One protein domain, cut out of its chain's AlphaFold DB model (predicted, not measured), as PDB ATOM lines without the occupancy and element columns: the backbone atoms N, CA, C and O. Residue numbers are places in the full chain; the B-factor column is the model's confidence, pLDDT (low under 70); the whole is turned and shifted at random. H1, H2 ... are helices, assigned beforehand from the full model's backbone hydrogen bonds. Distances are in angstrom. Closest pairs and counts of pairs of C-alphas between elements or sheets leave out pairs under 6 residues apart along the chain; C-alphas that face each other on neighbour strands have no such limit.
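AT A GLANCE: This is residues 145 to 309 and 336 to 376 of the 442 residues of the protein "(California timema) hypothetical protein" of Timema californicum (UniProt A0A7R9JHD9). This is a compact but longish body of crossed helices, with H5 and H7 in its middle. At one end of the long axis lies the helical hairpin of H3 and H4, with H1 and H2 beyond it; at the other lies the hairpin of H8 and H9, with H11 packed along H8 and running on towards the far tip. The short H6 packs on H3, and H10 packs crosswise on residues 252 to 256 of H7. The printed part has 206 residues with eleven named helices, H1 to H11 in order along the chain, and no named strand; its class is all helix. The whole is compact, with a radius of gyration of the C-alphas of 17.2 A, and only just elongated, spanning 59 by 39 by 28 A.

HOW THE PARTS SIT: H1, residues 145 to 148, is close to but not clearly touching H3, residues 168 to 184; their closest C-alphas, of Phe 147 and Ala 181, are 6.8 A apart. H2, residues 158 to 166, and H3 touch only at the corner, closest at the C-alphas of Leu 164 and Arg 171, 5.4 A. H3 is the hub, touching five helices. It forms a hairpin with H4, residues 188 to 204, at a shallow tilt of 14 degrees, opposite ways; the closest C-alphas are those of Val 182 and Leu 191, 6.4 A. H5, residues 208 to 220, touches residues 171 to 176 of H3 at a steep tilt of 50 degrees, with the C-alphas of Arg 171 and Leu 208 closest at 6.5 A. H6, residues 230 to 233, touches H3, closest at the C-alphas of Cys 176 and Val 232, 5.6 A. H7, residues 241 to 256, touches H4 at a steep tilt of 41 degrees, with the C-alphas of Ala 195 and Phe 250 closest at 5.2 A. H8, residues 262 to 279, has a kink of 27 degrees near residue 269 and touches H5 at a shallow tilt of 20 degrees; the C-alphas of Met 217 and Ile 269 are closest, 5.0 A. H9, residues 284 to 304, forms a hairpin with H8 at 35.5 degrees, only just steep, closest at the C-alphas of Ala 277 and Ala 289, 5.3 A. H9 also touches H7, at the C-alphas of Ala 248 and Leu 299, 4.9 A. H10, residues 337 to 348, touches H7 about perpendicular, at 82 degrees, with the C-alphas of Ala 256 and Leu 343 closest at 4.5 A. H11, residues 352 to 376, touches H8 at a shallow tilt of 21 degrees, the same way, closest at the C-alphas of Gly 278 and Leu 365, 4.5 A; H7 and H11 are apart. In H2, H3, H4, H5, H10 and H11 every O i to N i+4 pair is within hydrogen-bond range; in H7 10 of 12 are, in H8 12 of 14, in H9 16 of 17, and H1 and H6 are too short for such a pair.

IN THESE COORDINATES: H1 begins at C-alpha 145, (41.623, 15.735, 25.836). From first to last C-alpha H3 measures 24.4 A, H4 24.6 A, H7 23.4 A, H8 24.2 A and H9 30.4 A. H9 ends at C-alpha 304, (59.944, 34.618, 46.707). H11, the longest at 25 residues and 37.1 A, ends at C-alpha 376, (45.652, 26.955, 75.457).

THE WHOLE: The two C-alphas farthest apart are those of Thr 158 and Asp 375, 59.8 A. Residues 310 to 335 are not printed, and C-alphas 309 and 336 are 15.4 A apart across this cut. Of the links printed whole, none is long. The mean pLDDT of the printed part is 87.7; residues 152 to 155, 222 to 227, 280 to 285, 306 to 309 and 372 to 376 are under 70.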
ATOM      1  N   GLU A 145      40.564  16.347  26.655       86.94
ATOM      2  CA  GLU A 145      41.623  15.735  25.836       86.94
ATOM      3  C   GLU A 145      42.941  16.523  25.847       86.94
ATOM      4  O   GLU A 145      44.026  15.959  25.704       86.94
ATOM      5  N   VAL A 146      42.860  17.838  26.052       84.44
ATOM      6  CA  VAL A 146      44.031  18.713  26.064       84.44
ATOM      7  C   VAL A 146      44.813  18.517  27.362       84.44
ATOM      8  O   VAL A 146      46.043  18.505  27.354       84.44
ATOM      9  N   PHE A 147      44.106  18.285  28.470       88.56
ATOM     10  CA  PHE A 147      44.713  18.007  29.770       88.56
ATOM     11  C   PHE A 147      45.217  16.564  29.898       88.56
ATOM     12  O   PHE A 147      46.170  16.315  30.636       88.56
ATOM     13  N   SER A 148      44.632  15.598  29.181       84.44
ATOM     14  CA  SER A 148      45.118  14.210  29.198       84.44
ATOM     15  C   SER A 148      46.456  14.044  28.468       84.44
ATOM     16  O   SER A 148      47.272  13.222  28.879       84.44
ATOM     17  N   SER A 149      46.726  14.862  27.445       81.06
ATOM     18  CA  SER A 149      47.977  14.844  26.679       81.06
ATOM     19  C   SER A 149      48.475  16.267  26.357       81.06
ATOM     20  O   SER A 149      48.472  16.664  25.183       81.06
ATOM     21  N   PRO A 150      48.949  17.041  27.355       77.19
ATOM     22  CA  PRO A 150      49.443  18.393  27.121       77.19
ATOM     23  C   PRO A 150      50.681  18.336  26.218       77.19
ATOM     24  O   PRO A 150      51.689  17.717  26.548       77.19
ATOM     25  N   ARG A 151      50.611  18.955  25.035       70.25
ATOM     26  CA  ARG A 151      51.747  18.995  24.100       70.25
ATOM     27  C   ARG A 151      52.552  20.272  24.306       70.25
ATOM     28  O   ARG A 151      52.069  21.363  24.012       70.25
ATOM     29  N   ARG A 152      53.816  20.137  24.712       64.88
ATOM     30  CA  ARG A 152      54.757  21.264  24.782       64.88
ATOM     31  C   ARG A 152      55.020  21.855  23.394       64.88
ATOM     32  O   ARG A 152      55.450  21.142  22.490       64.88
ATOM     33  N   GLY A 153      54.812  23.165  23.237       56.81
ATOM     34  CA  GLY A 153      55.233  23.919  22.044       56.81
ATOM     35  C   GLY A 153      54.602  23.460  20.723       56.81
ATOM     36  O   GLY A 153      55.128  23.768  19.652       56.81
ATOM     37  N   GLY A 154      53.502  22.701  20.783       60.38
ATOM     38  CA  GLY A 154      52.722  22.328  19.606       60.38
ATOM     39  C   GLY A 154      51.977  23.534  19.034       60.38
ATOM     40  O   GLY A 154      51.706  24.503  19.741       60.38
ATOM     41  N   LYS A 155      51.615  23.479  17.747       65.50
ATOM     42  CA  LYS A 155      50.673  24.458  17.191       65.50
ATOM     43  C   LYS A 155      49.345  24.305  17.926       65.50
ATOM     44  O   LYS A 155      48.706  23.264  17.798       65.50
ATOM     45  N   LEU A 156      48.959  25.335  18.672       76.94
ATOM     46  CA  LEU A 156      47.623  25.440  19.236       76.94
ATOM     47  C   LEU A 156      46.593  25.371  18.113       76.94
ATOM     48  O   LEU A 156      46.716  26.055  17.090       76.94
ATOM     49  N   GLU A 157      45.570  24.550  18.307       78.38
ATOM     50  CA  GLU A 157      44.461  24.495  17.374       78.38
ATOM     51  C   GLU A 157      43.665  25.793  17.481       78.38
ATOM     52  O   GLU A 157      43.140  26.140  18.538       78.38
ATOM     53  N   THR A 158      43.537  26.522  16.369       81.19
ATOM     54  CA  THR A 158      42.798  27.796  16.318       81.19
ATOM     55  C   THR A 158      41.355  27.654  16.817       81.19
ATOM     56  O   THR A 158      40.751  28.624  17.271       81.19
ATOM     57  N   GLN A 159      40.793  26.445  16.743       86.31
ATOM     58  CA  GLN A 159      39.475  26.124  17.271       86.31
ATOM     59  C   GLN A 159      39.384  26.308  18.793       86.31
ATOM     60  O   GLN A 159      38.398  26.879  19.255       86.31
ATOM     61  N   TRP A 160      40.399  25.904  19.562       86.44
ATOM     62  CA  TRP A 160      40.394  26.039  21.025       86.44
ATOM     63  C   TRP A 160      40.334  27.503  21.455       86.44
ATOM     64  O   TRP A 160      39.527  27.877  22.304       86.44
ATOM     65  N   THR A 161      41.124  28.361  20.805       85.56
ATOM     66  CA  THR A 161      41.113  29.806  21.064       85.56
ATOM     67  C   THR A 161      39.736  30.417  20.807       85.56
ATOM     68  O   THR A 161      39.253  31.213  21.613       85.56
ATOM     69  N   ARG A 162      39.070  30.025  19.711       89.50
ATOM     70  CA  ARG A 162      37.710  30.501  19.409       89.50
ATOM     71  C   ARG A 162      36.719  30.050  20.476       89.50
ATOM     72  O   ARG A 162      36.013  30.893  21.016       89.50
ATOM     73  N   GLN A 163      36.741  28.771  20.848       92.44
ATOM     74  CA  GLN A 163      35.860  28.224  21.882       92.44
ATOM     75  C   GLN A 163      36.036  28.931  23.236       92.44
ATOM     76  O   GLN A 163      35.051  29.225  23.909       92.44
ATOM     77  N   LEU A 164      37.266  29.264  23.635       92.75
ATOM     78  CA  LEU A 164      37.519  30.033  24.862       92.75
ATOM     79  C   LEU A 164      36.996  31.475  24.777       92.75
ATOM     80  O   LEU A 164      36.455  32.012  25.748       92.75
ATOM     81  N   ALA A 165      37.137  32.119  23.619       90.50
ATOM     82  CA  ALA A 165      36.649  33.478  23.409       90.50
ATOM     83  C   ALA A 165      35.111  33.553  23.323       90.50
ATOM     84  O   ALA A 165      34.535  34.567  23.715       90.50
ATOM     85  N   GLU A 166      34.454  32.484  22.862       91.75
ATOM     86  CA  GLU A 166      33.008  32.427  22.607       91.75
ATOM     87  C   GLU A 166      32.145  32.718  23.838       91.75
ATOM     88  O   GLU A 166      31.144  33.423  23.717       91.75
ATOM     89  N   SER A 167      32.494  32.198  25.024       93.25
ATOM     90  CA  SER A 167      31.668  32.418  26.217       93.25
ATOM     91  C   SER A 167      32.448  32.447  27.540       93.25
ATOM     92  O   SER A 167      33.443  31.733  27.695       93.25
ATOM     93  N   PRO A 168      31.976  33.224  28.539       94.69
ATOM     94  CA  PRO A 168      32.476  33.147  29.916       94.69
ATOM     95  C   PRO A 168      32.381  31.740  30.523       94.69
ATOM     96  O   PRO A 168      33.288  31.318  31.231       94.69
ATOM     97  N   ASN A 169      31.340  30.973  30.181       95.56
ATOM     98  CA  ASN A 169      31.153  29.603  30.669       95.56
ATOM     99  C   ASN A 169      32.267  28.653  30.196       95.56
ATOM    100  O   ASN A 169      32.701  27.786  30.953       95.56
ATOM    101  N   ASN A 170      32.752  28.824  28.962       96.31
ATOM    102  CA  ASN A 170      33.861  28.029  28.425       96.31
ATOM    103  C   ASN A 170      35.172  28.352  29.145       96.31
ATOM    104  O   ASN A 170      35.907  27.439  29.510       96.31
ATOM    105  N   ARG A 171      35.440  29.636  29.409       96.56
ATOM    106  CA  ARG A 171      36.617  30.054  30.190       96.56
ATOM    107  C   ARG A 171      36.569  29.525  31.613       96.56
ATOM    108  O   ARG A 171      37.559  28.974  32.079       96.56
ATOM    109  N   TYR A 172      35.412  29.629  32.259       96.62
ATOM    110  CA  TYR A 172      35.194  29.053  33.578       96.62
ATOM    111  C   TYR A 172      35.445  27.541  33.579       96.62
ATOM    112  O   TYR A 172      36.275  27.067  34.344       96.62
ATOM    113  N   SER A 173      34.815  26.793  32.663       97.00
ATOM    114  CA  SER A 173      34.996  25.336  32.556       97.00
ATOM    115  C   SER A 173      36.458  24.959  32.312       97.00
ATOM    116  O   SER A 173      36.975  24.041  32.941       97.00
ATOM    117  N   PHE A 174      37.150  25.692  31.438       97.31
ATOM    118  CA  PHE A 174      38.574  25.497  31.181       97.31
ATOM    119  C   PHE A 174      39.426  25.691  32.436       97.31
ATOM    120  O   PHE A 174      40.260  24.840  32.735       97.31
ATOM    121  N   VAL A 175      39.214  26.784  33.174       97.62
ATOM    122  CA  VAL A 175      39.971  27.085  34.395       97.62
ATOM    123  C   VAL A 175      39.688  26.055  35.485       97.62
ATOM    124  O   VAL A 175      40.634  25.563  36.098       97.62
ATOM    125  N   CYS A 176      38.426  25.661  35.675       96.81
ATOM    126  CA  CYS A 176      38.061  24.606  36.618       96.81
ATOM    127  C   CYS A 176      38.763  23.283  36.281       96.81
ATOM    128  O   CYS A 176      39.450  22.714  37.129       96.81
ATOM    129  N   ASN A 177      38.659  22.833  35.027       97.12
ATOM    130  CA  ASN A 177      39.268  21.581  34.574       97.12
ATOM    131  C   ASN A 177      40.804  21.625  34.674       97.12
ATOM    132  O   ASN A 177      41.416  20.642  35.086       97.12
ATOM    133  N   ALA A 178      41.426  22.763  34.348       97.69
ATOM    134  CA  ALA A 178      42.870  22.950  34.461       97.69
ATOM    135  C   ALA A 178      43.352  22.838  35.912       97.69
ATOM    136  O   ALA A 178      44.326  22.140  36.178       97.69
ATOM    137  N   VAL A 179      42.667  23.491  36.856       97.62
ATOM    138  CA  VAL A 179      43.041  23.453  38.277       97.62
ATOM    139  C   VAL A 179      42.863  22.052  38.859       97.62
ATOM    140  O   VAL A 179      43.772  21.562  39.523       97.62
ATOM    141  N   VAL A 180      41.756  21.367  38.553       96.56
ATOM    142  CA  VAL A 180      41.546  19.972  38.980       96.56
ATOM    143  C   VAL A 180      42.640  19.055  38.417       96.56
ATOM    144  O   VAL A 180      43.196  18.234  39.151       96.56
ATOM    145  N   ALA A 181      43.010  19.226  37.142       96.81
ATOM    146  CA  ALA A 181      44.095  18.469  36.522       96.81
ATOM    147  C   ALA A 181      45.454  18.745  37.188       96.81
ATOM    148  O   ALA A 181      46.195  17.805  37.454       96.81
ATOM    149  N   VAL A 182      45.763  20.007  37.502       97.12
ATOM    150  CA  VAL A 182      46.995  20.415  38.198       97.12
ATOM    151  C   VAL A 182      47.071  19.829  39.606       97.12
ATOM    152  O   VAL A 182      48.118  19.311  39.987       97.12
ATOM    153  N   CYS A 183      45.981  19.879  40.375       96.44
ATOM    154  CA  CYS A 183      45.935  19.317  41.728       96.44
ATOM    155  C   CYS A 183      46.064  17.788  41.733       96.44
ATOM    156  O   CYS A 183      46.573  17.224  42.695       96.44
ATOM    157  N   SER A 184      45.639  17.125  40.655       94.44
ATOM    158  CA  SER A 184      45.747  15.670  40.496       94.44
ATOM    159  C   SER A 184      47.083  15.223  39.890       94.44
ATOM    160  O   SER A 184      47.350  14.023  39.805       94.44
ATOM    161  N   GLU A 185      47.905  16.157  39.406       93.94
ATOM    162  CA  GLU A 185      49.134  15.838  38.690       93.94
ATOM    163  C   GLU A 185      50.285  15.544  39.651       93.94
ATOM    164  O   GLU A 185      50.627  16.362  40.506       93.94
ATOM    165  N   THR A 186      50.924  14.394  39.436       90.88
ATOM    166  CA  THR A 186      52.078  13.936  40.219       90.88
ATOM    167  C   THR A 186      53.375  13.919  39.420       90.88
ATOM    168  O   THR A 186      54.461  13.989  39.998       90.88
ATOM    169  N   ASP A 187      53.282  13.884  38.088       92.50
ATOM    170  CA  ASP A 187      54.432  13.967  37.204       92.50
ATOM    171  C   ASP A 187      54.830  15.431  36.965       92.50
ATOM    172  O   ASP A 187      54.066  16.252  36.450       92.50
ATOM    173  N   ASN A 188      56.060  15.784  37.339       91.88
ATOM    174  CA  ASN A 188      56.516  17.169  37.260       91.88
ATOM    175  C   ASN A 188      56.714  17.669  35.825       91.88
ATOM    176  O   ASN A 188      56.555  18.869  35.584       91.88
ATOM    177  N   ASP A 189      57.062  16.791  34.883       91.75
ATOM    178  CA  ASP A 189      57.179  17.162  33.475       91.75
ATOM    179  C   ASP A 189      55.802  17.519  32.910       91.75
ATOM    180  O   ASP A 189      55.627  18.615  32.367       91.75
ATOM    181  N   ARG A 190      54.805  16.666  33.152       93.25
ATOM    182  CA  ARG A 190      53.418  16.889  32.749       93.25
ATOM    183  C   ARG A 190      52.820  18.119  33.426       93.25
ATOM    184  O   ARG A 190      52.162  18.908  32.754       93.25
ATOM    185  N   LEU A 191      53.125  18.367  34.702       95.12
ATOM    186  CA  LEU A 191      52.710  19.589  35.396       95.12
ATOM    187  C   LEU A 191      53.251  20.862  34.723       95.12
ATOM    188  O   LEU A 191      52.518  21.838  34.554       95.12
ATOM    189  N   ASN A 192      54.533  20.872  34.339       95.00
ATOM    190  CA  ASN A 192      55.117  22.012  33.627       95.00
ATOM    191  C   ASN A 192      54.464  22.181  32.247       95.00
ATOM    192  O   ASN A 192      54.191  23.307  31.837       95.00
ATOM    193  N   ASP A 193      54.170  21.082  31.550       94.12
ATOM    194  CA  ASP A 193      53.505  21.122  30.246       94.12
ATOM    195  C   ASP A 193      52.064  21.645  30.345       94.12
ATOM    196  O   ASP A 193      51.659  22.453  29.506       94.12
ATOM    197  N   LEU A 194      51.319  21.279  31.396       95.62
ATOM    198  CA  LEU A 194      50.006  21.856  31.715       95.62
ATOM    199  C   LEU A 194      50.104  23.367  31.957       95.62
ATOM    200  O   LEU A 194      49.335  24.139  31.385       95.62
ATOM    201  N   ALA A 195      51.074  23.809  32.759       96.81
ATOM    202  CA  ALA A 195      51.265  25.227  33.051       96.81
ATOM    203  C   ALA A 195      51.613  26.044  31.795       96.81
ATOM    204  O   ALA A 195      51.052  27.118  31.572       96.81
ATOM    205  N   ILE A 196      52.498  25.517  30.942       95.38
ATOM    206  CA  ILE A 196      52.874  26.151  29.672       95.38
ATOM    207  C   ILE A 196      51.674  26.197  28.721       95.38
ATOM    208  O   ILE A 196      51.434  27.233  28.110       95.38
ATOM    209  N   LEU A 197      50.889  25.121  28.621       94.38
ATOM    210  CA  LEU A 197      49.659  25.093  27.828       94.38
ATOM    211  C   LEU A 197      48.661  26.167  28.289       94.38
ATOM    212  O   LEU A 197      48.123  26.904  27.463       94.38
ATOM    213  N   CYS A 198      48.424  26.283  29.598       96.50
ATOM    214  CA  CYS A 198      47.557  27.318  30.158       96.50
ATOM    215  C   CYS A 198      48.090  28.726  29.857       96.50
ATOM    216  O   CYS A 198      47.303  29.621  29.538       96.50
ATOM    217  N   ALA A 199      49.410  28.923  29.887       96.56
ATOM    218  CA  ALA A 199      50.028  30.186  29.499       96.56
ATOM    219  C   ALA A 199      49.861  30.495  28.003       96.56
ATOM    220  O   ALA A 199      49.543  31.632  27.650       96.56
ATOM    221  N   GLU A 200      50.018  29.499  27.129       94.31
ATOM    222  CA  GLU A 200      49.774  29.626  25.687       94.31
ATOM    223  C   GLU A 200      48.316  30.015  25.399       94.31
ATOM    224  O   GLU A 200      48.061  31.008  24.722       94.31
ATOM    225  N   LEU A 201      47.345  29.317  25.996       94.50
ATOM    226  CA  LEU A 201      45.924  29.637  25.826       94.50
ATOM    227  C   LEU A 201      45.554  31.009  26.406       94.50
ATOM    228  O   LEU A 201      44.723  31.713  25.832       94.50
ATOM    229  N   THR A 202      46.206  31.436  27.489       96.25
ATOM    230  CA  THR A 202      46.033  32.789  28.048       96.25
ATOM    231  C   THR A 202      46.560  33.868  27.103       96.25
ATOM    232  O   THR A 202      45.947  34.924  26.982       96.25
ATOM    233  N   ALA A 203      47.666  33.615  26.398       94.94
ATOM    234  CA  ALA A 203      48.216  34.558  25.424       94.94
ATOM    235  C   ALA A 203      47.328  34.728  24.178       94.94
ATOM    236  O   ALA A 203      47.351  35.791  23.554       94.94
ATOM    237  N   CYS A 204      46.514  33.716  23.861       92.19
ATOM    238  CA  CYS A 204      45.485  33.777  22.822       92.19
ATOM    239  C   CYS A 204      44.105  34.242  23.341       92.19
ATOM    240  O   CYS A 204      43.215  34.556  22.552       92.19
ATOM    241  N   CYS A 205      43.885  34.253  24.661       94.25
ATOM    242  CA  CYS A 205      42.631  34.652  25.298       94.25
ATOM    243  C   CYS A 205      42.904  35.392  26.618       94.25
ATOM    244  O   CYS A 205      42.797  34.828  27.708       94.25
ATOM    245  N   ASN A 206      43.207  36.692  26.525       93.88
ATOM    246  CA  ASN A 206      43.560  37.529  27.685       93.88
ATOM    247  C   ASN A 206      42.507  37.558  28.803       93.88
ATOM    248  O   ASN A 206      42.843  37.840  29.948       93.88
ATOM    249  N   ALA A 207      41.239  37.272  28.500       94.44
ATOM    250  CA  ALA A 207      40.186  37.213  29.513       94.44
ATOM    251  C   ALA A 207      40.450  36.136  30.585       94.44
ATOM    252  O   ALA A 207      39.963  36.266  31.704       94.44
ATOM    253  N   LEU A 208      41.258  35.111  30.278       96.75
ATOM    254  CA  LEU A 208      41.659  34.084  31.244       96.75
ATOM    255  C   LEU A 208      42.486  34.641  32.409       96.75
ATOM    256  O   LEU A 208      42.427  34.083  33.498       96.75
ATOM    257  N   SER A 209      43.199  35.758  32.231       97.19
ATOM    258  CA  SER A 209      43.969  36.407  33.303       97.19
ATOM    259  C   SER A 209      43.124  36.693  34.550       97.19
ATOM    260  O   SER A 209      43.560  36.423  35.668       97.19
ATOM    261  N   ALA A 210      41.897  37.192  34.364       96.25
ATOM    262  CA  ALA A 210      40.966  37.470  35.458       96.25
ATOM    263  C   ALA A 210      40.401  36.187  36.095       96.25
ATOM    264  O   ALA A 210      40.197  36.139  37.307       96.25
ATOM    265  N   GLU A 211      40.175  35.141  35.297       97.25
ATOM    266  CA  GLU A 211      39.680  33.847  35.783       97.25
ATOM    267  C   GLU A 211      40.738  33.129  36.636       97.25
ATOM    268  O   GLU A 211      40.402  32.590  37.687       97.25
ATOM    269  N   TRP A 212      42.023  33.188  36.253       98.12
ATOM    270  CA  TRP A 212      43.122  32.636  37.059       98.12
ATOM    271  C   TRP A 212      43.224  33.303  38.431       98.12
ATOM    272  O   TRP A 212      43.367  32.621  39.443       98.12
ATOM    273  N   LEU A 213      43.117  34.635  38.479       97.19
ATOM    274  CA  LEU A 213      43.071  35.359  39.748       97.19
ATOM    275  C   LEU A 213      41.819  34.987  40.555       97.19
ATOM    276  O   LEU A 213      41.914  34.811  41.765       97.19
ATOM    277  N   GLY A 214      40.670  34.828  39.890       95.56
ATOM    278  CA  GLY A 214      39.409  34.416  40.511       95.56
ATOM    279  C   GLY A 214      39.497  33.051  41.194       95.56
ATOM    280  O   GLY A 214      39.171  32.939  42.375       95.56
ATOM    281  N   VAL A 215      39.996  32.027  40.493       96.62
ATOM    282  CA  VAL A 215      40.101  30.669  41.054       96.62
ATOM    283  C   VAL A 215      41.154  30.580  42.162       96.62
ATOM    284  O   VAL A 215      40.922  29.926  43.175       96.62
ATOM    285  N   LEU A 216      42.288  31.281  42.032       96.75
ATOM    286  CA  LEU A 216      43.301  31.324  43.090       96.75
ATOM    287  C   LEU A 216      42.789  32.068  44.329       96.75
ATOM    288  O   LEU A 216      43.070  31.643  45.447       96.75
ATOM    289  N   MET A 217      42.006  33.135  44.142       94.62
ATOM    290  CA  MET A 217      41.320  33.821  45.237       94.62
ATOM    291  C   MET A 217      40.309  32.893  45.918       94.62
ATOM    292  O   MET A 217      40.265  32.863  47.143       94.62
ATOM    293  N   ALA A 218      39.545  32.097  45.164       93.44
ATOM    294  CA  ALA A 218      38.617  31.119  45.734       93.44
ATOM    295  C   ALA A 218      39.343  30.044  46.568       93.44
ATOM    296  O   ALA A 218      38.919  29.755  47.682       93.44
ATOM    297  N   LEU A 219      40.469  29.507  46.082       94.00
ATOM    298  CA  LEU A 219      41.270  28.513  46.811       94.00
ATOM    299  C   LEU A 219      41.934  29.089  48.074       94.00
ATOM    300  O   LEU A 219      41.976  28.437  49.111       94.00
ATOM    301  N   CYS A 220      42.468  30.310  48.000       93.94
ATOM    302  CA  CYS A 220      43.223  30.920  49.101       93.94
ATOM    303  C   CYS A 220      42.338  31.655  50.124       93.94
ATOM    304  O   CYS A 220      42.770  31.882  51.255       93.94
ATOM    305  N   CYS A 221      41.123  32.051  49.738       86.75
ATOM    306  CA  CYS A 221      40.174  32.825  50.547       86.75
ATOM    307  C   CYS A 221      38.797  32.132  50.633       86.75
ATOM    308  O   CYS A 221      37.765  32.813  50.661       86.75
ATOM    309  N   SER A 222      38.772  30.796  50.649       68.38
ATOM    310  CA  SER A 222      37.568  29.951  50.543       68.38
ATOM    311  C   SER A 222      36.442  30.346  51.504       68.38
ATOM    312  O   SER A 222      35.283  30.434  51.099       68.38
ATOM    313  N   SER A 223      36.776  30.732  52.734       63.94
ATOM    314  CA  SER A 223      35.797  31.107  53.759       63.94
ATOM    315  C   SER A 223      35.072  32.446  53.496       63.94
ATOM    316  O   SER A 223      34.118  32.769  54.197       63.94
ATOM    317  N   ASN A 224      35.531  33.291  52.556       58.97
ATOM    318  CA  ASN A 224      34.936  34.612  52.233       58.97
ATOM    319  C   ASN A 224      34.135  34.618  50.926       58.97
ATOM    320  O   ASN A 224      33.289  35.487  50.713       58.97
ATOM    321  N   HIS A 225      34.436  33.675  50.039       61.06
ATOM    322  CA  HIS A 225      33.910  33.621  48.682       61.06
ATOM    323  C   HIS A 225      33.316  32.247  48.387       61.06
ATOM    324  O   HIS A 225      33.435  31.770  47.265       61.06
ATOM    325  N   SER A 226      32.657  31.634  49.377       58.16
ATOM    326  CA  SER A 226      32.063  30.286  49.301       58.16
ATOM    327  C   SER A 226      31.087  30.087  48.139       58.16
ATOM    328  O   SER A 226      30.680  28.964  47.852       58.16
ATOM    329  N   SER A 227      30.719  31.165  47.445       61.47
ATOM    330  CA  SER A 227      29.933  31.096  46.236       61.47
ATOM    331  C   SER A 227      30.737  31.058  44.946       61.47
ATOM    332  O   SER A 227      30.082  30.698  43.996       61.47
ATOM    333  N   HIS A 228      32.033  31.406  44.851       84.25
ATOM    334  CA  HIS A 228      32.809  31.497  43.593       84.25
ATOM    335  C   HIS A 228      33.588  30.216  43.269       84.25
ATOM    336  O   HIS A 228      34.232  29.660  44.153       84.25
ATOM    337  N   PHE A 229      33.602  29.785  41.999       90.44
ATOM    338  CA  PHE A 229      34.331  28.575  41.566       90.44
ATOM    339  C   PHE A 229      33.982  27.318  42.389       90.44
ATOM    340  O   PHE A 229      34.846  26.490  42.688       90.44
ATOM    341  N   ILE A 230      32.700  27.155  42.740       90.00
ATOM    342  CA  ILE A 230      32.211  26.058  43.596       90.00
ATOM    343  C   ILE A 230      32.604  24.688  43.032       90.00
ATOM    344  O   ILE A 230      32.964  23.799  43.794       90.00
ATOM    345  N   ASP A 231      32.601  24.520  41.708       92.00
ATOM    346  CA  ASP A 231      32.976  23.253  41.070       92.00
ATOM    347  C   ASP A 231      34.427  22.836  41.362       92.00
ATOM    348  O   ASP A 231      34.718  21.640  41.417       92.00
ATOM    349  N   VAL A 232      35.334  23.802  41.558       93.19
ATOM    350  CA  VAL A 232      36.720  23.540  41.978       93.19
ATOM    351  C   VAL A 232      36.757  23.223  43.463       93.19
ATOM    352  O   VAL A 232      37.346  22.218  43.844       93.19
ATOM    353  N   LEU A 233      36.098  24.035  44.294       90.94
ATOM    354  CA  LEU A 233      36.060  23.838  45.748       90.94
ATOM    355  C   LEU A 233      35.394  22.508  46.149       90.94
ATOM    356  O   LEU A 233      35.724  21.942  47.182       90.94
ATOM    357  N   ALA A 234      34.499  21.976  45.314       91.19
ATOM    358  CA  ALA A 234      33.884  20.663  45.501       91.19
ATOM    359  C   ALA A 234      34.819  19.483  45.172       91.19
ATOM    360  O   ALA A 234      34.530  18.353  45.562       91.19
ATOM    361  N   GLN A 235      35.904  19.716  44.427       92.75
ATOM    362  CA  GLN A 235      36.824  18.674  43.946       92.75
ATOM    363  C   GLN A 235      38.237  18.794  44.525       92.75
ATOM    364  O   GLN A 235      38.975  17.811  44.537       92.75
ATOM    365  N   VAL A 236      38.628  19.984  44.975       92.81
ATOM    366  CA  VAL A 236      39.968  20.297  45.470       92.81
ATOM    367  C   VAL A 236      39.885  20.642  46.948       92.81
ATOM    368  O   VAL A 236      39.348  21.685  47.318       92.81
ATOM    369  N   ASP A 237      40.470  19.788  47.784       91.44
ATOM    370  CA  ASP A 237      40.624  20.052  49.211       91.44
ATOM    371  C   ASP A 237      41.923  20.827  49.475       91.44
ATOM    372  O   ASP A 237      43.025  20.309  49.310       91.44
ATOM    373  N   VAL A 238      41.798  22.084  49.902       91.38
ATOM    374  CA  VAL A 238      42.942  22.960  50.215       91.38
ATOM    375  C   VAL A 238      43.691  22.504  51.479       91.38
ATOM    376  O   VAL A 238      44.859  22.864  51.667       91.38
ATOM    377  N   GLN A 239      43.057  21.699  52.340       90.81
ATOM    378  CA  GLN A 239      43.707  21.117  53.515       90.81
ATOM    379  C   GLN A 239      44.714  20.026  53.136       90.81
ATOM    380  O   GLN A 239      45.676  19.812  53.880       90.81
ATOM    381  N   ASP A 240      44.541  19.383  51.977       92.50
ATOM    382  CA  ASP A 240      45.503  18.418  51.461       92.50
ATOM    383  C   ASP A 240      46.804  19.126  51.058       92.50
ATOM    384  O   ASP A 240      46.875  19.891  50.101       92.50
ATOM    385  N   LEU A 241      47.883  18.852  51.788       91.56
ATOM    386  CA  LEU A 241      49.187  19.462  51.534       91.56
ATOM    387  C   LEU A 241      49.850  18.927  50.255       91.56
ATOM    388  O   LEU A 241      50.792  19.544  49.747       91.56
ATOM    389  N   SER A 242      49.381  17.793  49.722       91.25
ATOM    390  CA  SER A 242      49.970  17.157  48.543       91.25
ATOM    391  C   SER A 242      49.848  18.035  47.289       91.25
ATOM    392  O   SER A 242      50.790  18.106  46.493       91.25
ATOM    393  N   ILE A 243      48.757  18.803  47.170       94.69
ATOM    394  CA  ILE A 243      48.472  19.652  46.002       94.69
ATOM    395  C   ILE A 243      49.254  20.974  46.005       94.69
ATOM    396  O   ILE A 243      49.384  21.633  44.968       94.69
ATOM    397  N   HIS A 244      49.782  21.393  47.163       94.94
ATOM    398  CA  HIS A 244      50.362  22.731  47.356       94.94
ATOM    399  C   HIS A 244      51.574  22.959  46.450       94.94
ATOM    400  O   HIS A 244      51.741  24.034  45.876       94.94
ATOM    401  N   ASN A 245      52.412  21.935  46.272       94.31
ATOM    402  CA  ASN A 245      53.566  22.014  45.378       94.31
ATOM    403  C   ASN A 245      53.163  22.135  43.905       94.31
ATOM    404  O   ASN A 245      53.778  22.925  43.179       94.31
ATOM    405  N   SER A 246      52.131  21.402  43.479       96.44
ATOM    406  CA  SER A 246      51.631  21.453  42.105       96.44
ATOM    407  C   SER A 246      51.072  22.836  41.777       96.44
ATOM    408  O   SER A 246      51.500  23.463  40.805       96.44
ATOM    409  N   LEU A 247      50.223  23.376  42.659       97.62
ATOM    410  CA  LEU A 247      49.692  24.736  42.549       97.62
ATOM    411  C   LEU A 247      50.798  25.797  42.594       97.62
ATOM    412  O   LEU A 247      50.762  26.757  41.827       97.62
ATOM    413  N   ALA A 248      51.817  25.624  43.438       96.50
ATOM    414  CA  ALA A 248      52.925  26.569  43.532       96.50
ATOM    415  C   ALA A 248      53.756  26.638  42.249       96.50
ATOM    416  O   ALA A 248      54.089  27.736  41.799       96.50
ATOM    417  N   VAL A 249      54.081  25.496  41.634       96.31
ATOM    418  CA  VAL A 249      54.786  25.464  40.341       96.31
ATOM    419  C   VAL A 249      53.914  26.051  39.237       96.31
ATOM    420  O   VAL A 249      54.395  26.895  38.480       96.31
ATOM    421  N   PHE A 250      52.642  25.660  39.177       98.25
ATOM    422  CA  PHE A 250      51.690  26.161  38.191       98.25
ATOM    423  C   PHE A 250      51.556  27.690  38.250       98.25
ATOM    424  O   PHE A 250      51.848  28.372  37.268       98.25
ATOM    425  N   THR A 251      51.235  28.246  39.423       98.38
ATOM    426  CA  THR A 251      51.116  29.697  39.644       98.38
ATOM    427  C   THR A 251      52.420  30.432  39.330       98.38
ATOM    428  O   THR A 251      52.400  31.494  38.709       98.38
ATOM    429  N   SER A 252      53.567  29.851  39.697       97.50
ATOM    430  CA  SER A 252      54.880  30.430  39.389       97.50
ATOM    431  C   SER A 252      55.123  30.558  37.884       97.50
ATOM    432  O   SER A 252      55.616  31.589  37.431       97.50
ATOM    433  N   ILE A 253      54.764  29.538  37.097       97.62
ATOM    434  CA  ILE A 253      54.905  29.565  35.635       97.62
ATOM    435  C   ILE A 253      53.920  30.564  35.016       97.62
ATOM    436  O   ILE A 253      54.322  31.334  34.147       97.62
ATOM    437  N   LEU A 254      52.670  30.627  35.487       98.44
ATOM    438  CA  LEU A 254      51.700  31.616  34.999       98.44
ATOM    439  C   LEU A 254      52.191  33.059  35.217       98.44
ATOM    440  O   LEU A 254      52.114  33.879  34.300       98.44
ATOM    441  N   ILE A 255      52.761  33.364  36.388       97.69
ATOM    442  CA  ILE A 255      53.363  34.677  36.674       97.69
ATOM    443  C   ILE A 255      54.596  34.915  35.793       97.69
ATOM    444  O   ILE A 255      54.715  35.973  35.173       97.69
ATOM    445  N   ALA A 256      55.498  33.932  35.684       96.69
ATOM    446  CA  ALA A 256      56.684  34.027  34.829       96.69
ATOM    447  C   ALA A 256      56.315  34.327  33.365       96.69
ATOM    448  O   ALA A 256      57.005  35.093  32.689       96.69
ATOM    449  N   ARG A 257      55.195  33.766  32.894       96.81
ATOM    450  CA  ARG A 257      54.677  33.913  31.528       96.81
ATOM    451  C   ARG A 257      53.687  35.058  31.342       96.81
ATOM    452  O   ARG A 257      53.057  35.150  30.288       96.81
ATOM    453  N   HIS A 258      53.598  35.970  32.313       96.69
ATOM    454  CA  HIS A 258      52.752  37.166  32.245       96.69
ATOM    455  C   HIS A 258      51.259  36.868  32.045       96.69
ATOM    456  O   HIS A 258      50.529  37.660  31.445       96.69
ATOM    457  N   CYS A 259      50.768  35.731  32.540       97.88
ATOM    458  CA  CYS A 259      49.330  35.467  32.574       97.88
ATOM    459  C   CYS A 259      48.619  36.463  33.498       97.88
ATOM    460  O   CYS A 259      47.546  36.942  33.158       97.88
ATOM    461  N   PHE A 260      49.241  36.818  34.616       97.44
ATOM    462  CA  PHE A 260      48.884  37.917  35.515       97.44
ATOM    463  C   PHE A 260      50.149  38.335  36.278       97.44
ATOM    464  O   PHE A 260      51.144  37.601  36.273       97.44
ATOM    465  N   SER A 261      50.154  39.516  36.897       95.94
ATOM    466  CA  SER A 261      51.358  40.010  37.569       95.94
ATOM    467  C   SER A 261      51.510  39.451  38.989       95.94
ATOM    468  O   SER A 261      50.537  39.100  39.658       95.94
ATOM    469  N   LEU A 262      52.753  39.418  39.483       95.44
ATOM    470  CA  LEU A 262      53.029  39.106  40.889       95.44
ATOM    471  C   LEU A 262      52.361  40.124  41.833       95.44
ATOM    472  O   LEU A 262      51.934  39.758  42.924       95.44
ATOM    473  N   GLU A 263      52.237  41.387  41.412       94.94
ATOM    474  CA  GLU A 263      51.540  42.415  42.190       94.94
ATOM    475  C   GLU A 263      50.038  42.142  42.295       94.94
ATOM    476  O   GLU A 263      49.490  42.263  43.389       94.94
ATOM    477  N   ASP A 264      49.391  41.718  41.204       95.62
ATOM    478  CA  ASP A 264      47.974  41.337  41.216       95.62
ATOM    479  C   ASP A 264      47.748  40.139  42.141       95.62
ATOM    480  O   ASP A 264      46.811  40.145  42.937       95.62
ATOM    481  N   PHE A 265      48.640  39.139  42.098       96.81
ATOM    482  CA  PHE A 265      48.590  38.006  43.022       96.81
ATOM    483  C   PHE A 265      48.683  38.468  44.481       96.81
ATOM    484  O   PHE A 265      47.864  38.089  45.319       96.81
ATOM    485  N   VAL A 266      49.659  39.325  44.792       95.81
ATOM    486  CA  VAL A 266      49.841  39.845  46.148       95.81
ATOM    487  C   VAL A 266      48.603  40.611  46.616       95.81
ATOM    488  O   VAL A 266      48.096  40.359  47.707       95.81
ATOM    489  N   PHE A 267      48.115  41.538  45.795       94.62
ATOM    490  CA  PHE A 267      47.041  42.445  46.176       94.62
ATOM    491  C   PHE A 267      45.684  41.745  46.289       94.62
ATOM    492  O   PHE A 267      44.954  41.989  47.247       94.62
ATOM    493  N   HIS A 268      45.347  40.873  45.338       94.62
ATOM    494  CA  HIS A 268      44.024  40.257  45.267       94.62
ATOM    495  C   HIS A 268      43.897  38.941  46.034       94.62
ATOM    496  O   HIS A 268      42.783  38.556  46.376       94.62
ATOM    497  N   ILE A 269      45.005  38.244  46.288       95.31
ATOM    498  CA  ILE A 269      44.973  36.887  46.849       95.31
ATOM    499  C   ILE A 269      45.750  36.849  48.158       95.31
ATOM    500  O   ILE A 269      45.179  36.550  49.207       95.31
ATOM    501  N   ALA A 270      47.035  37.211  48.121       95.50
ATOM    502  CA  ALA A 270      47.902  37.006  49.271       95.50
ATOM    503  C   ALA A 270      47.511  37.867  50.480       95.50
ATOM    504  O   ALA A 270      47.351  37.349  51.582       95.50
ATOM    505  N   LEU A 271      47.332  39.177  50.283       94.31
ATOM    506  CA  LEU A 271      46.960  40.074  51.379       94.31
ATOM    507  C   LEU A 271      45.572  39.744  51.948       94.31
ATOM    508  O   LEU A 271      45.485  39.602  53.169       94.31
ATOM    509  N   PRO A 272      44.506  39.571  51.137       92.31
ATOM    510  CA  PRO A 272      43.195  39.212  51.670       92.31
ATOM    511  C   PRO A 272      43.199  37.890  52.442       92.31
ATOM    512  O   PRO A 272      42.617  37.841  53.521       92.31
ATOM    513  N   SER A 273      43.886  36.855  51.942       93.00
ATOM    514  CA  SER A 273      43.969  35.550  52.612       93.00
ATOM    515  C   SER A 273      44.642  35.651  53.987       93.00
ATOM    516  O   SER A 273      44.072  35.237  54.997       93.00
ATOM    517  N   LEU A 274      45.818  36.286  54.053       92.44
ATOM    518  CA  LEU A 274      46.591  36.407  55.295       92.44
ATOM    519  C   LEU A 274      45.903  37.297  56.335       92.44
ATOM    520  O   LEU A 274      45.853  36.950  57.513       92.44
ATOM    521  N   VAL A 275      45.365  38.444  55.909       89.12
ATOM    522  CA  VAL A 275      44.645  39.361  56.807       89.12
ATOM    523  C   VAL A 275      43.398  38.689  57.363       89.12
ATOM    524  O   VAL A 275      43.076  38.871  58.534       89.12
ATOM    525  N   LYS A 276      42.703  37.901  56.539       86.19
ATOM    526  CA  LYS A 276      41.526  37.167  56.977       86.19
ATOM    527  C   LYS A 276      41.871  36.150  58.062       86.19
ATOM    528  O   LYS A 276      41.284  36.209  59.137       86.19
ATOM    529  N   ALA A 277      42.852  35.287  57.810       87.69
ATOM    530  CA  ALA A 277      43.286  34.293  58.789       87.69
ATOM    531  C   ALA A 277      43.825  34.924  60.085       87.69
ATOM    532  O   ALA A 277      43.699  34.332  61.147       87.69
ATOM    533  N   GLY A 278      44.386  36.138  60.025       83.19
ATOM    534  CA  GLY A 278      44.813  36.869  61.222       83.19
ATOM    535  C   GLY A 278      43.671  37.506  62.029       83.19
ATOM    536  O   GLY A 278      43.883  37.851  63.189       83.19
ATOM    537  N   ASN A 279      42.486  37.689  61.435       79.44
ATOM    538  CA  ASN A 279      41.347  38.372  62.058       79.44
ATOM    539  C   ASN A 279      40.252  37.417  62.564       79.44
ATOM    540  O   ASN A 279      39.461  37.812  63.422       79.44
ATOM    541  N   GLU A 280      40.142  36.206  62.016       68.75
ATOM    542  CA  GLU A 280      39.098  35.256  62.411       68.75
ATOM    543  C   GLU A 280      39.477  34.512  63.702       68.75
ATOM    544  O   GLU A 280      40.454  33.775  63.758       68.75
ATOM    545  N   GLY A 281      38.691  34.719  64.767       59.78
ATOM    546  CA  GLY A 281      38.734  33.913  65.992       59.78
ATOM    547  C   GLY A 281      37.916  32.614  65.869       59.78
ATOM    548  O   GLY A 281      37.066  32.487  64.992       59.78
ATOM    549  N   ARG A 282      38.169  31.652  66.773       51.72
ATOM    550  CA  ARG A 282      37.691  30.243  66.761       51.72
ATOM    551  C   ARG A 282      36.279  29.986  66.179       51.72
ATOM    552  O   ARG A 282      35.279  30.404  66.757       51.72
ATOM    553  N   GLY A 283      36.222  29.132  65.148       55.88
ATOM    554  CA  GLY A 283      35.036  28.456  64.578       55.88
ATOM    555  C   GLY A 283      35.424  27.569  63.376       55.88
ATOM    556  O   GLY A 283      36.581  27.598  62.981       55.88
ATOM    557  N   ASP A 284      34.512  26.806  62.759       52.28
ATOM    558  CA  ASP A 284      34.827  25.998  61.550       52.28
ATOM    559  C   ASP A 284      35.303  26.861  60.363       52.28
ATOM    560  O   ASP A 284      36.183  26.458  59.605       52.28
ATOM    561  N   ALA A 285      34.817  28.106  60.273       56.59
ATOM    562  CA  ALA A 285      35.320  29.116  59.335       56.59
ATOM    563  C   ALA A 285      36.828  29.403  59.509       56.59
ATOM    564  O   ALA A 285      37.502  29.754  58.542       56.59
ATOM    565  N   ASN A 286      37.370  29.180  60.715       70.75
ATOM    566  CA  ASN A 286      38.787  29.340  61.028       70.75
ATOM    567  C   ASN A 286      39.650  28.249  60.374       70.75
ATOM    568  O   ASN A 286      40.759  28.537  59.945       70.75
ATOM    569  N   ALA A 287      39.158  27.008  60.260       80.69
ATOM    570  CA  ALA A 287      39.935  25.911  59.675       80.69
ATOM    571  C   ALA A 287      40.118  26.089  58.158       80.69
ATOM    572  O   ALA A 287      41.212  25.893  57.628       80.69
ATOM    573  N   GLU A 288      39.065  26.521  57.458       83.25
ATOM    574  CA  GLU A 288      39.136  26.843  56.029       83.25
ATOM    575  C   GLU A 288      39.994  28.086  55.762       83.25
ATOM    576  O   GLU A 288      40.805  28.085  54.832       83.25
ATOM    577  N   ALA A 289      39.864  29.126  56.594       86.31
ATOM    578  CA  ALA A 289      40.710  30.316  56.508       86.31
ATOM    579  C   ALA A 289      42.187  29.988  56.763       86.31
ATOM    580  O   ALA A 289      43.056  30.461  56.030       86.31
ATOM    581  N   GLU A 290      42.477  29.138  57.754       87.62
ATOM    582  CA  GLU A 290      43.831  28.670  58.046       87.62
ATOM    583  C   GLU A 290      44.402  27.865  56.872       87.62
ATOM    584  O   GLU A 290      45.536  28.103  56.456       87.62
ATOM    585  N   ALA A 291      43.625  26.946  56.292       90.50
ATOM    586  CA  ALA A 291      44.053  26.164  55.133       90.50
ATOM    587  C   ALA A 291      44.359  27.055  53.918       90.50
ATOM    588  O   ALA A 291      45.411  26.906  53.291       90.50
ATOM    589  N   GLY A 292      43.491  28.030  53.630       92.88
ATOM    590  CA  GLY A 292      43.703  29.017  52.569       92.88
ATOM    591  C   GLY A 292      44.939  29.895  52.801       92.88
ATOM    592  O   GLY A 292      45.735  30.110  51.881       92.88
ATOM    593  N   ALA A 293      45.167  30.343  54.039       92.75
ATOM    594  CA  ALA A 293      46.372  31.086  54.409       92.75
ATOM    595  C   ALA A 293      47.635  30.219  54.339       92.75
ATOM    596  O   ALA A 293      48.684  30.699  53.912       92.75
ATOM    597  N   ARG A 294      47.546  28.929  54.682       93.69
ATOM    598  CA  ARG A 294      48.645  27.965  54.550       93.69
ATOM    599  C   ARG A 294      49.046  27.780  53.090       93.69
ATOM    600  O   ARG A 294      50.229  27.903  52.773       93.69
ATOM    601  N   LEU A 295      48.069  27.566  52.203       95.94
ATOM    602  CA  LEU A 295      48.303  27.524  50.760       95.94
ATOM    603  C   LEU A 295      48.941  28.835  50.283       95.94
ATOM    604  O   LEU A 295      49.967  28.805  49.608       95.94
ATOM    605  N   THR A 296      48.403  29.985  50.694       96.50
ATOM    606  CA  THR A 296      48.954  31.307  50.358       96.50
ATOM    607  C   THR A 296      50.413  31.456  50.783       96.50
ATOM    608  O   THR A 296      51.249  31.867  49.975       96.50
ATOM    609  N   CYS A 297      50.746  31.094  52.023       95.12
ATOM    610  CA  CYS A 297      52.116  31.096  52.530       95.12
ATOM    611  C   CYS A 297      53.026  30.192  51.695       95.12
ATOM    612  O   CYS A 297      54.143  30.592  51.372       95.12
ATOM    613  N   HIS A 298      52.555  29.008  51.293       94.56
ATOM    614  CA  HIS A 298      53.324  28.093  50.448       94.56
ATOM    615  C   HIS A 298      53.571  28.658  49.042       94.56
ATOM    616  O   HIS A 298      54.697  28.607  48.539       94.56
ATOM    617  N   LEU A 299      52.549  29.261  48.424       96.06
ATOM    618  CA  LEU A 299      52.672  29.949  47.135       96.06
ATOM    619  C   LEU A 299      53.672  31.111  47.229       96.06
ATOM    620  O   LEU A 299      54.593  31.190  46.418       96.06
ATOM    621  N   LEU A 300      53.543  31.977  48.239       94.75
ATOM    622  CA  LEU A 300      54.469  33.086  48.484       94.75
ATOM    623  C   LEU A 300      55.896  32.590  48.711       94.75
ATOM    624  O   LEU A 300      56.823  33.096  48.081       94.75
ATOM    625  N   LEU A 301      56.080  31.574  49.558       91.19
ATOM    626  CA  LEU A 301      57.388  30.975  49.799       91.19
ATOM    627  C   LEU A 301      58.012  30.533  48.479       91.19
ATOM    628  O   LEU A 301      59.176  30.820  48.238       91.19
ATOM    629  N   ARG A 302      57.255  29.887  47.590       90.31
ATOM    630  CA  ARG A 302      57.765  29.469  46.280       90.31
ATOM    631  C   ARG A 302      58.100  30.645  45.361       90.31
ATOM    632  O   ARG A 302      59.140  30.604  44.711       90.31
ATOM    633  N   LEU A 303      57.236  31.657  45.307       91.44
ATOM    634  CA  LEU A 303      57.388  32.830  44.439       91.44
ATOM    635  C   LEU A 303      58.575  33.713  44.849       91.44
ATOM    636  O   LEU A 303      59.237  34.284  43.983       91.44
ATOM    637  N   PHE A 304      58.856  33.808  46.151       86.06
ATOM    638  CA  PHE A 304      59.944  34.618  46.707       86.06
ATOM    639  C   PHE A 304      61.215  33.817  47.023       86.06
ATOM    640  O   PHE A 304      62.284  34.409  47.195       86.06
ATOM    641  N   LYS A 305      61.153  32.479  47.071       80.69
ATOM    642  CA  LYS A 305      62.354  31.646  47.186       80.69
ATOM    643  C   LYS A 305      63.182  31.817  45.921       80.69
ATOM    644  O   LYS A 305      62.711  31.586  44.810       80.69
ATOM    645  N   THR A 306      64.432  32.230  46.107       59.03
ATOM    646  CA  THR A 306      65.382  32.453  45.019       59.03
ATOM    647  C   THR A 306      65.495  31.186  44.183       59.03
ATOM    648  O   THR A 306      65.999  30.161  44.637       59.03
ATOM    649  N   VAL A 307      64.960  31.251  42.963       55.38
ATOM    650  CA  VAL A 307      64.771  30.052  42.155       55.38
ATOM    651  C   VAL A 307      66.108  29.413  41.796       55.38
ATOM    652  O   VAL A 307      66.182  28.201  41.894       55.38
ATOM    653  N   GLU A 308      67.166  30.183  41.517       51.25
ATOM    654  CA  GLU A 308      68.567  29.733  41.554       51.25
ATOM    655  C   GLU A 308      69.488  30.953  41.779       51.25
ATOM    656  O   GLU A 308      69.438  31.947  41.040       51.25
ATOM    657  N   CYS A 309      70.354  30.886  42.796       38.31
ATOM    658  CA  CYS A 309      71.590  31.673  42.822       38.31
ATOM    659  C   CYS A 309      72.393  31.285  41.566       38.31
ATOM    660  O   CYS A 309      72.390  30.096  41.232       38.31
ATOM    661  N   LEU A 336      61.981  24.731  32.915       88.62
ATOM    662  CA  LEU A 336      62.591  25.619  31.929       88.62
ATOM    663  C   LEU A 336      63.396  26.726  32.613       88.62
ATOM    664  O   LEU A 336      62.891  27.439  33.479       88.62
ATOM    665  N   SER A 337      64.657  26.897  32.205       89.19
ATOM    666  CA  SER A 337      65.527  27.942  32.761       89.19
ATOM    667  C   SER A 337      65.024  29.350  32.445       89.19
ATOM    668  O   SER A 337      65.158  30.243  33.278       89.19
ATOM    669  N   CYS A 338      64.391  29.552  31.285       90.75
ATOM    670  CA  CYS A 338      63.773  30.827  30.940       90.75
ATOM    671  C   CYS A 338      62.666  31.209  31.928       90.75
ATOM    672  O   CYS A 338      62.675  32.333  32.417       90.75
ATOM    673  N   ASP A 339      61.791  30.275  32.303       94.31
ATOM    674  CA  ASP A 339      60.722  30.522  33.276       94.31
ATOM    675  C   ASP A 339      61.297  30.835  34.665       94.31
ATOM    676  O   ASP A 339      60.831  31.758  35.333       94.31
ATOM    677  N   ARG A 340      62.378  30.149  35.076       93.00
ATOM    678  CA  ARG A 340      63.114  30.476  36.314       93.00
ATOM    679  C   ARG A 340      63.656  31.910  36.291       93.00
ATOM    680  O   ARG A 340      63.511  32.638  37.272       93.00
ATOM    681  N   HIS A 341      64.254  32.333  35.176       91.94
ATOM    682  CA  HIS A 341      64.770  33.693  35.012       91.94
ATOM    683  C   HIS A 341      63.670  34.753  34.944       91.94
ATOM    684  O   HIS A 341      63.807  35.812  35.551       91.94
ATOM    685  N   LEU A 342      62.567  34.463  34.254       94.81
ATOM    686  CA  LEU A 342      61.410  35.348  34.173       94.81
ATOM    687  C   LEU A 342      60.754  35.539  35.539       94.81
ATOM    688  O   LEU A 342      60.416  36.669  35.885       94.81
ATOM    689  N   LEU A 343      60.632  34.475  36.338       94.38
ATOM    690  CA  LEU A 343      60.117  34.585  37.700       94.38
ATOM    691  C   LEU A 343      61.061  35.389  38.598       94.38
ATOM    692  O   LEU A 343      60.616  36.284  39.311       94.38
ATOM    693  N   ALA A 344      62.372  35.135  38.515       90.56
ATOM    694  CA  ALA A 344      63.367  35.931  39.232       90.56
ATOM    695  C   ALA A 344      63.302  37.418  38.837       90.56
ATOM    696  O   ALA A 344      63.414  38.297  39.688       90.56
ATOM    697  N   ALA A 345      63.069  37.712  37.557       90.12
ATOM    698  CA  ALA A 345      62.857  39.074  37.089       90.12
ATOM    699  C   ALA A 345      61.543  39.678  37.607       90.12
ATOM    700  O   ALA A 345      61.523  40.856  37.954       90.12
ATOM    701  N   ALA A 346      60.454  38.907  37.687       91.62
ATOM    702  CA  ALA A 346      59.194  39.370  38.274       91.62
ATOM    703  C   ALA A 346      59.371  39.739  39.757       91.62
ATOM    704  O   ALA A 346      58.884  40.783  40.185       91.62
ATOM    705  N   HIS A 347      60.139  38.944  40.506       86.75
ATOM    706  CA  HIS A 347      60.528  39.262  41.879       86.75
ATOM    707  C   HIS A 347      61.355  40.553  41.965       86.75
ATOM    708  O   HIS A 347      61.025  41.430  42.751       86.75
ATOM    709  N   ASN A 348      62.389  40.714  41.135       84.69
ATOM    710  CA  ASN A 348      63.256  41.897  41.193       84.69
ATOM    711  C   ASN A 348      62.543  43.205  40.806       84.69
ATOM    712  O   ASN A 348      62.996  44.279  41.190       84.69
ATOM    713  N   ASN A 349      61.461  43.119  40.027       85.12
ATOM    714  CA  ASN A 349      60.722  44.279  39.524       85.12
ATOM    715  C   ASN A 349      59.438  44.580  40.308       85.12
ATOM    716  O   ASN A 349      58.745  45.544  39.978       85.12
ATOM    717  N   ILE A 350      59.100  43.786  41.330       89.50
ATOM    718  CA  ILE A 350      57.954  44.091  42.187       89.50
ATOM    719  C   ILE A 350      58.212  45.397  42.948       89.50
ATOM    720  O   ILE A 350      59.318  45.654  43.436       89.50
ATOM    721  N   ARG A 351      57.191  46.244  43.093       88.62
ATOM    722  CA  ARG A 351      57.311  47.433  43.941       88.62
ATOM    723  C   ARG A 351      57.542  47.037  45.403       88.62
ATOM    724  O   ARG A 351      56.994  46.057  45.905       88.62
ATOM    725  N   VAL A 352      58.288  47.875  46.124       89.25
ATOM    726  CA  VAL A 352      58.591  47.673  47.555       89.25
ATOM    727  C   VAL A 352      57.315  47.622  48.410       89.25
ATOM    728  O   VAL A 352      57.241  46.852  49.362       89.25
ATOM    729  N   GLY A 353      56.287  48.401  48.052       92.06
ATOM    730  CA  GLY A 353      55.011  48.462  48.779       92.06
ATOM    731  C   GLY A 353      54.324  47.096  48.948       92.06
ATOM    732  O   GLY A 353      54.121  46.685  50.090       92.06
ATOM    733  N   PRO A 354      53.998  46.374  47.857       91.06
ATOM    734  CA  PRO A 354      53.476  45.006  47.914       91.06
ATOM    735  C   PRO A 354      54.298  44.045  48.787       91.06
ATOM    736  O   PRO A 354      53.721  43.309  49.583       91.06
ATOM    737  N   VAL A 355      55.634  44.085  48.704       90.19
ATOM    738  CA  VAL A 355      56.516  43.218  49.515       90.19
ATOM    739  C   VAL A 355      56.373  43.524  51.003       90.19
ATOM    740  O   VAL A 355      56.157  42.619  51.805       90.19
ATOM    741  N   LEU A 356      56.441  44.805  51.379       92.12
ATOM    742  CA  LEU A 356      56.266  45.227  52.770       92.12
ATOM    743  C   LEU A 356      54.871  44.883  53.300       92.12
ATOM    744  O   LEU A 356      54.741  44.494  54.459       92.12
ATOM    745  N   ALA A 357      53.837  45.000  52.465       93.75
ATOM    746  CA  ALA A 357      52.477  44.634  52.837       93.75
ATOM    747  C   ALA A 357      52.367  43.136  53.157       93.75
ATOM    748  O   ALA A 357      51.781  42.783  54.178       93.75
ATOM    749  N   VAL A 358      52.972  42.267  52.335       92.81
ATOM    750  CA  VAL A 358      52.985  40.814  52.573       92.81
ATOM    751  C   VAL A 358      53.757  40.477  53.839       92.81
ATOM    752  O   VAL A 358      53.233  39.770  54.691       92.81
ATOM    753  N   LEU A 359      54.967  41.021  54.011       91.88
ATOM    754  CA  LEU A 359      55.766  40.791  55.220       91.88
ATOM    755  C   LEU A 359      55.011  41.233  56.480       91.88
ATOM    756  O   LEU A 359      54.971  40.500  57.463       91.88
ATOM    757  N   LYS A 360      54.353  42.397  56.438       93.12
ATOM    758  CA  LYS A 360      53.512  42.873  57.541       93.12
ATOM    759  C   LYS A 360      52.339  41.929  57.809       93.12
ATOM    760  O   LYS A 360      52.080  41.628  58.966       93.12
ATOM    761  N   ALA A 361      51.639  41.470  56.772       92.31
ATOM    762  CA  ALA A 361      50.517  40.545  56.926       92.31
ATOM    763  C   ALA A 361      50.963  39.205  57.539       92.31
ATOM    764  O   ALA A 361      50.314  38.716  58.459       92.31
ATOM    765  N   ILE A 362      52.108  38.667  57.103       91.19
ATOM    766  CA  ILE A 362      52.714  37.458  57.677       91.19
ATOM    767  C   ILE A 362      53.056  37.665  59.158       91.19
ATOM    768  O   ILE A 362      52.748  36.804  59.975       91.19
ATOM    769  N   LEU A 363      53.652  38.806  59.526       88.31
ATOM    770  CA  LEU A 363      53.977  39.113  60.925       88.31
ATOM    771  C   LEU A 363      52.728  39.229  61.808       88.31
ATOM    772  O   LEU A 363      52.731  38.740  62.932       88.31
ATOM    773  N   VAL A 364      51.658  39.850  61.303       88.31
ATOM    774  CA  VAL A 364      50.377  39.948  62.026       88.31
ATOM    775  C   VAL A 364      49.759  38.563  62.231       88.31
ATOM    776  O   VAL A 364      49.322  38.252  63.334       88.31
ATOM    777  N   LEU A 365      49.781  37.711  61.203       87.44
ATOM    778  CA  LEU A 365      49.319  36.325  61.302       87.44
ATOM    779  C   LEU A 365      50.168  35.506  62.296       87.44
ATOM    780  O   LEU A 365      49.633  34.723  63.082       87.44
ATOM    781  N   ALA A 366      51.488  35.709  62.302       85.62
ATOM    782  CA  ALA A 366      52.400  35.076  63.254       85.62
ATOM    783  C   ALA A 366      52.084  35.471  64.707       85.62
ATOM    784  O   ALA A 366      52.071  34.613  65.587       85.62
ATOM    785  N   ASP A 367      51.805  36.753  64.967       84.00
ATOM    786  CA  ASP A 367      51.441  37.230  66.308       84.00
ATOM    787  C   ASP A 367      50.091  36.659  66.764       84.00
ATOM    788  O   ASP A 367      49.981  36.167  67.887       84.00
ATOM    789  N   ALA A 368      49.085  36.648  65.882       82.38
ATOM    790  CA  ALA A 368      47.774  36.065  66.173       82.38
ATOM    791  C   ALA A 368      47.895  34.583  66.580       82.38
ATOM    792  O   ALA A 368      47.467  34.193  67.667       82.38
ATOM    793  N   THR A 369      48.603  33.783  65.776       80.06
ATOM    794  CA  THR A 369      48.823  32.351  66.055       80.06
ATOM    795  C   THR A 369      49.654  32.094  67.324       80.06
ATOM    796  O   THR A 369      49.427  31.114  68.044       80.06
ATOM    797  N   ALA A 370      50.604  32.977  67.651       76.25
ATOM    798  CA  ALA A 370      51.412  32.870  68.867       76.25
ATOM    799  C   ALA A 370      50.623  33.198  70.146       76.25
ATOM    800  O   ALA A 370      50.854  32.584  71.193       76.25
ATOM    801  N   ARG A 371      49.691  34.157  70.085       71.25
ATOM    802  CA  ARG A 371      48.819  34.516  71.217       71.25
ATOM    803  C   ARG A 371      47.834  33.393  71.529       71.25
ATOM    804  O   ARG A 371      47.716  33.012  72.692       71.25
ATOM    805  N   ASP A 372      47.279  32.766  70.499       64.12
ATOM    806  CA  ASP A 372      46.385  31.613  70.647       64.12
ATOM    807  C   ASP A 372      47.072  30.403  71.305       64.12
ATOM    808  O   ASP A 372      46.479  29.699  72.127       64.12
ATOM    809  N   SER A 373      48.356  30.185  71.003       60.53
ATOM    810  CA  SER A 373      49.150  29.106  71.610       60.53
ATOM    811  C   SER A 373      49.337  29.293  73.126       60.53
ATOM    812  O   SER A 373      49.404  28.317  73.878       60.53
ATOM    813  N   LYS A 374      49.377  30.546  73.606       58.31
ATOM    814  CA  LYS A 374      49.527  30.869  75.034       58.31
ATOM    815  C   LYS A 374      48.235  30.634  75.823       58.31
ATOM    816  O   LYS A 374      48.314  30.064  76.913       58.31
ATOM    817  N   ASP A 375      47.071  30.961  75.267       54.50
ATOM    818  CA  ASP A 375      45.774  30.789  75.947       54.50
ATOM    819  C   ASP A 375      45.403  29.311  76.179       54.50
ATOM    820  O   ASP A 375      44.830  28.953  77.215       54.50
ATOM    821  N   VAL A 376      45.817  28.411  75.277       53.97
ATOM    822  CA  VAL A 376      45.652  26.955  75.457       53.97
ATOM    823  C   VAL A 376      46.590  26.403  76.544       53.97
ATOM    824  O   VAL A 376      46.208  25.498  77.290       53.97
TER     825      VAL A 376